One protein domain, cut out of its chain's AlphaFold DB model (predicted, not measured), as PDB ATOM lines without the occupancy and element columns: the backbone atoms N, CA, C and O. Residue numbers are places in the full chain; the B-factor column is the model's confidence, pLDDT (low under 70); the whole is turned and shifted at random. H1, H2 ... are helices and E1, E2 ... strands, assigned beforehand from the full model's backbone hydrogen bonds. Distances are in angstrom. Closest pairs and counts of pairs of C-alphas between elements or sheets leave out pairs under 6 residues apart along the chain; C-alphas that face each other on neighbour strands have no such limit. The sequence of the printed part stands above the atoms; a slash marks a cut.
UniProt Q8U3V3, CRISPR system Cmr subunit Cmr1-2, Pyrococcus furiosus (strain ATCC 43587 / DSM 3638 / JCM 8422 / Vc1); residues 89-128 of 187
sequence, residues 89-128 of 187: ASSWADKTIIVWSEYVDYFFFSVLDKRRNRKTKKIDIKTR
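This is residues 89 to 128 of the 187 residues of the protein "CRISPR system Cmr subunit Cmr1-2" of Pyrococcus furiosus (strain ATCC 43587 / DSM 3638 / JCM 8422 / Vc1) (UniProt Q8U3V3). The chain makes a flat U: an unnamed stretch, residues 89 to 101, leads to the short helix H1 at the turn, and the hairpin E1 and E2 folds back from there. The printed part has 40 residues with one named helix and two named strands, in the order H1, E1, E2, the strands antiparallel. The class is mixed, with 16 residues in named elements. It is compact, with a radius of gyration of the C-alphas of 10.0 A and spans of 29 by 20 by 9 A.

After residue 101 find H1, residues 102 to 107, with 1 of 2 O i to N i+4 pairs within hydrogen-bond range. A tight link leads to E1, residues 112 to 116; the closest C-alphas of H1 and E1, Asp 105 and Leu 112, are 7.6 A apart. E2, residues 123 to 127, forms a hairpin with E1, antiparallel at 163 degrees; look for N 113 and O 126 at 2.8 A. H1 and E2 are apart.

Find C-alpha 102 at (-38.436, 8.560, 10.961); H1 runs 9.2 A. E1 and E2 each run 13.3 A, E2 ending at C-alpha 127 (-31.517, 17.814, 0.711).

The C-alphas farthest apart, Tyr 103 and Lys 119, are 29.4 A apart. The printed part has no cut, no link is long, and no printed residue is under 70 in pLDDT.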
ATOM      1  N   ALA A  89     -30.430  21.298  13.625       96.94
ATOM      2  CA  ALA A  89     -30.819  20.666  14.873       96.94
ATOM      3  C   ALA A  89     -29.734  20.847  15.933       96.94
ATOM      4  O   ALA A  89     -28.536  20.865  15.630       96.94
ATOM      5  N   SER A  90     -30.145  20.974  17.189       95.64
ATOM      6  CA  SER A  90     -29.226  21.151  18.320       95.64
ATOM      7  C   SER A  90     -28.438  19.874  18.652       95.64
ATOM      8  O   SER A  90     -27.259  19.941  19.000       95.64
ATOM      9  N   SER A  91     -29.068  18.707  18.506       95.24
ATOM     10  CA  SER A  91     -28.502  17.389  18.804       95.24
ATOM     11  C   SER A  91     -29.164  16.292  17.960       95.24
ATOM     12  O   SER A  91     -30.139  16.558  17.267       95.24
ATOM     13  N   TRP A  92     -28.655  15.054  18.019       94.10
ATOM     14  CA  TRP A  92     -29.251  13.916  17.298       94.10
ATOM     15  C   TRP A  92     -30.621  13.476  17.843       94.10
ATOM     16  O   TRP A  92     -31.359  12.805  17.131       94.10
ATOM     17  N   ALA A  93     -30.960  13.873  19.073       94.56
ATOM     18  CA  ALA A  93     -32.253  13.604  19.706       94.56
ATOM     19  C   ALA A  93     -33.305  14.691  19.412       94.56
ATOM     20  O   ALA A  93     -34.461  14.578  19.814       94.56
ATOM     21  N   ASP A  94     -32.906  15.771  18.742       94.32
ATOM     22  CA  ASP A  94     -33.787  16.878  18.394       94.32
ATOM     23  C   ASP A  94     -34.744  16.460  17.267       94.32
ATOM     24  O   ASP A  94     -34.314  16.014  16.201       94.32
ATOM     25  N   LYS A  95     -36.053  16.643  17.473       93.53
ATOM     26  CA  LYS A  95     -37.091  16.263  16.498       93.53
ATOM     27  C   LYS A  95     -36.942  16.974  15.151       93.53
ATOM     28  O   LYS A  95     -37.388  16.446  14.137       93.53
ATOM     29  N   THR A  96     -36.282  18.133  15.108       93.30
ATOM     30  CA  THR A  96     -36.035  18.877  13.860       93.30
ATOM     31  C   THR A  96     -35.166  18.116  12.851       93.30
ATOM     32  O   THR A  96     -35.192  18.447  11.662       93.30
ATOM     33  N   ILE A  97     -34.441  17.072  13.284       94.91
ATOM     34  CA  ILE A  97     -33.701  16.159  12.397       94.91
ATOM     35  C   ILE A  97     -34.605  15.390  11.448       94.91
ATOM     36  O   ILE A  97     -34.137  15.004  10.372       94.91
ATOM     37  N   ILE A  98     -35.843  15.118  11.852       95.19
ATOM     38  CA  ILE A  98     -36.780  14.317  11.074       95.19
ATOM     39  C   ILE A  98     -37.348  15.192   9.966       95.19
ATOM     40  O   ILE A  98     -37.931  16.248  10.222       95.19
ATOM     41  N   VAL A  99     -37.145  14.767   8.722       95.58
ATOM     42  CA  VAL A  99     -37.481  15.564   7.553       95.58
ATOM     43  C   VAL A  99     -38.933  15.379   7.156       95.58
ATOM     44  O   VAL A  99     -39.680  16.359   7.156       95.58
ATOM     45  N   TRP A 100     -39.309  14.141   6.853       94.64
ATOM     46  CA  TRP A 100     -40.680  13.755   6.526       94.64
ATOM     47  C   TRP A 100     -41.267  12.866   7.623       94.64
ATOM     48  O   TRP A 100     -42.326  13.161   8.167       94.64
ATOM     49  N   SER A 101     -40.558  11.796   7.979       94.86
ATOM     50  CA  SER A 101     -40.851  10.929   9.126       94.86
ATOM     51  C   SER A 101     -39.627  10.064   9.428       94.86
ATOM     52  O   SER A 101     -38.738   9.946   8.585       94.86
ATOM     53  N   GLU A 102     -39.566   9.434  10.603       89.37
ATOM     54  CA  GLU A 102     -38.436   8.560  10.961       89.37
ATOM     55  C   GLU A 102     -38.210   7.445   9.922       89.37
ATOM     56  O   GLU A 102     -37.075   7.169   9.532       89.37
ATOM     57  N   TYR A 103     -39.295   6.872   9.394       94.16
ATOM     58  CA  TYR A 103     -39.245   5.812   8.386       94.16
ATOM     59  C   TYR A 103     -38.919   6.337   6.983       94.16
ATOM     60  O   TYR A 103     -38.096   5.758   6.269       94.16
ATOM     61  N   VAL A 104     -39.536   7.449   6.571       95.99
ATOM     62  CA  VAL A 104     -39.330   8.013   5.226       95.99
ATOM     63  C   VAL A 104     -37.912   8.560   5.082       95.99
ATOM     64  O   VAL A 104     -37.274   8.354   4.050       95.99
ATOM     65  N   ASP A 105     -37.367   9.171   6.133       96.01
ATOM     66  CA  ASP A 105     -35.986   9.646   6.149       96.01
ATOM     67  C   ASP A 105     -34.982   8.508   5.931       96.01
ATOM     68  O   ASP A 105     -33.971   8.706   5.255       96.01
ATOM     69  N   TYR A 106     -35.261   7.309   6.456       95.75
ATOM     70  CA  TYR A 106     -34.446   6.123   6.196       95.75
ATOM     71  C   TYR A 106     -34.539   5.685   4.727       95.75
ATOM     72  O   TYR A 106     -33.520   5.443   4.069       95.75
ATOM     73  N   PHE A 107     -35.745   5.638   4.156       96.53
ATOM     74  CA  PHE A 107     -35.910   5.306   2.739       96.53
ATOM     75  C   PHE A 107     -35.216   6.312   1.817       96.53
ATOM     76  O   PHE A 107     -34.582   5.911   0.827       96.53
ATOM     77  N   PHE A 108     -35.263   7.594   2.180       96.71
ATOM     78  CA  PHE A 108     -34.696   8.714   1.437       96.71
ATOM     79  C   PHE A 108     -33.334   9.168   1.974       96.71
ATOM     80  O   PHE A 108     -32.885  10.265   1.640       96.71
ATOM     81  N   PHE A 109     -32.606   8.321   2.716       95.03
ATOM     82  CA  PHE A 109     -31.332   8.717   3.338       95.03
ATOM     83  C   PHE A 109     -30.337   9.311   2.326       95.03
ATOM     84  O   PHE A 109     -29.613  10.250   2.629       95.03
ATOM     85  N   SER A 110     -30.318   8.792   1.097       95.54
ATOM     86  CA  SER A 110     -29.417   9.247   0.031       95.54
ATOM     87  C   SER A 110     -29.842  10.548  -0.642       95.54
ATOM     88  O   SER A 110     -29.099  11.070  -1.463       95.54
ATOM     89  N   VAL A 111     -31.056  11.019  -0.376       96.68
ATOM     90  CA  VAL A 111     -31.515  12.360  -0.756       96.68
ATOM     91  C   VAL A 111     -31.075  13.366   0.307       96.68
ATOM     92  O   VAL A 111     -30.831  14.528  -0.009       96.68
ATOM     93  N   LEU A 112     -30.904  12.913   1.550       96.43
ATOM     94  CA  LEU A 112     -30.544  13.735   2.694       96.43
ATOM     95  C   LEU A 112     -29.026  13.782   2.940       96.43
ATOM     96  O   LEU A 112     -28.265  12.849   2.663       96.43
ATOM     97  N   ASP A 113     -28.576  14.905   3.477       96.05
ATOM     98  CA  ASP A 113     -27.251  15.118   4.048       96.05
ATOM     99  C   ASP A 113     -27.448  15.650   5.471       96.05
ATOM    100  O   ASP A 113     -27.855  16.798   5.664       96.05
ATOM    101  N   LYS A 114     -27.225  14.775   6.460       95.66
ATOM    102  CA  LYS A 114     -27.288  15.084   7.894       95.66
ATOM    103  C   LYS A 114     -25.875  15.021   8.457       95.66
ATOM    104  O   LYS A 114     -25.277  13.947   8.489       95.66
ATOM    105  N   ARG A 115     -25.322  16.156   8.892       95.92
ATOM    106  CA  ARG A 115     -23.918  16.236   9.331       95.92
ATOM    107  C   ARG A 115     -23.707  17.262  10.432       95.92
ATOM    108  O   ARG A 115     -24.292  18.339  10.409       95.92
ATOM    109  N   ARG A 116     -22.814  16.965  11.379       95.99
ATOM    110  CA  ARG A 116     -22.463  17.921  12.435       95.99
ATOM    111  C   ARG A 116     -21.593  19.045  11.875       95.99
ATOM    112  O   ARG A 116     -20.505  18.805  11.353       95.99
ATOM    113  N   ASN A 117     -22.060  20.276  12.012       95.69
ATOM    114  CA  ASN A 117     -21.335  21.471  11.627       95.69
ATOM    115  C   ASN A 117     -20.286  21.805  12.698       95.69
ATOM    116  O   ASN A 117     -20.602  22.005  13.871       95.69
ATOM    117  N   ARG A 118     -19.009  21.867  12.305       93.99
ATOM    118  CA  ARG A 118     -17.902  22.095  13.249       93.99
ATOM    119  C   ARG A 118     -17.931  23.485  13.890       93.99
ATOM    120  O   ARG A 118     -17.518  23.597  15.043       93.99
ATOM    121  N   LYS A 119     -18.408  24.503  13.161       94.53
ATOM    122  CA  LYS A 119     -18.447  25.902  13.612       94.53
ATOM    123  C   LYS A 119     -19.606  26.135  14.575       94.53
ATOM    124  O   LYS A 119     -19.392  26.604  15.681       94.53
ATOM    125  N   THR A 120     -20.819  25.761  14.173       94.21
ATOM    126  CA  THR A 120     -22.026  26.014  14.980       94.21
ATOM    127  C   THR A 120     -22.272  24.946  16.044       94.21
ATOM    128  O   THR A 120     -23.148  25.123  16.881       94.21
ATOM    129  N   LYS A 121     -21.551  23.814  15.995       94.19
ATOM    130  CA  LYS A 121     -21.752  22.595  16.809       94.19
ATOM    131  C   LYS A 121     -23.119  21.914  16.650       94.19
ATOM    132  O   LYS A 121     -23.274  20.807  17.177       94.19
ATOM    133  N   LYS A 122     -24.036  22.519  15.888       96.61
ATOM    134  CA  LYS A 122     -25.339  21.992  15.462       96.61
ATOM    135  C   LYS A 122     -25.185  20.938  14.366       96.61
ATOM    136  O   LYS A 122     -24.095  20.724  13.835       96.61
ATOM    137  N   ILE A 123     -26.278  20.279  14.018       97.21
ATOM    138  CA  ILE A 123     -26.364  19.341  12.899       97.21
ATOM    139  C   ILE A 123     -27.079  20.050  11.757       97.21
ATOM    140  O   ILE A 123     -28.201  20.507  11.940       97.21
ATOM    141  N   ASP A 124     -26.432  20.148  10.600       97.40
ATOM    142  CA  ASP A 124     -27.065  20.613   9.368       97.40
ATOM    143  C   ASP A 124     -27.832  19.439   8.750       97.40
ATOM    144  O   ASP A 124     -27.270  18.353   8.576       97.40
ATOM    145  N   ILE A 125     -29.100  19.665   8.412       97.13
ATOM    146  CA  ILE A 125     -29.972  18.725   7.709       97.13
ATOM    147  C   ILE A 125     -30.404  19.389   6.417       97.13
ATOM    148  O   ILE A 125     -31.092  20.411   6.440       97.13
ATOM    149  N   LYS A 126     -30.011  18.809   5.286       96.53
ATOM    150  CA  LYS A 126     -30.393  19.339   3.982       96.53
ATOM    151  C   LYS A 126     -30.686  18.265   2.956       96.53
ATOM    152  O   LYS A 126     -30.180  17.148   3.061       96.53
ATOM    153  N   THR A 127     -31.453  18.615   1.935       96.95
ATOM    154  CA  THR A 127     -31.517  17.814   0.711       96.95
ATOM    155  C   THR A 127     -30.264  18.064  -0.126       96.95
ATOM    156  O   THR A 127     -29.696  19.155  -0.139       96.95
ATOM    157  N   ARG A 128     -29.771  17.026  -0.805       95.69
ATOM    158  CA  ARG A 128     -28.546  17.096  -1.623       95.69
ATOM    159  C   ARG A 128     -28.738  17.839  -2.943       95.69
ATOM    160  O   ARG A 128     -27.755  18.210  -3.577       95.69
TER     161      ARG A 128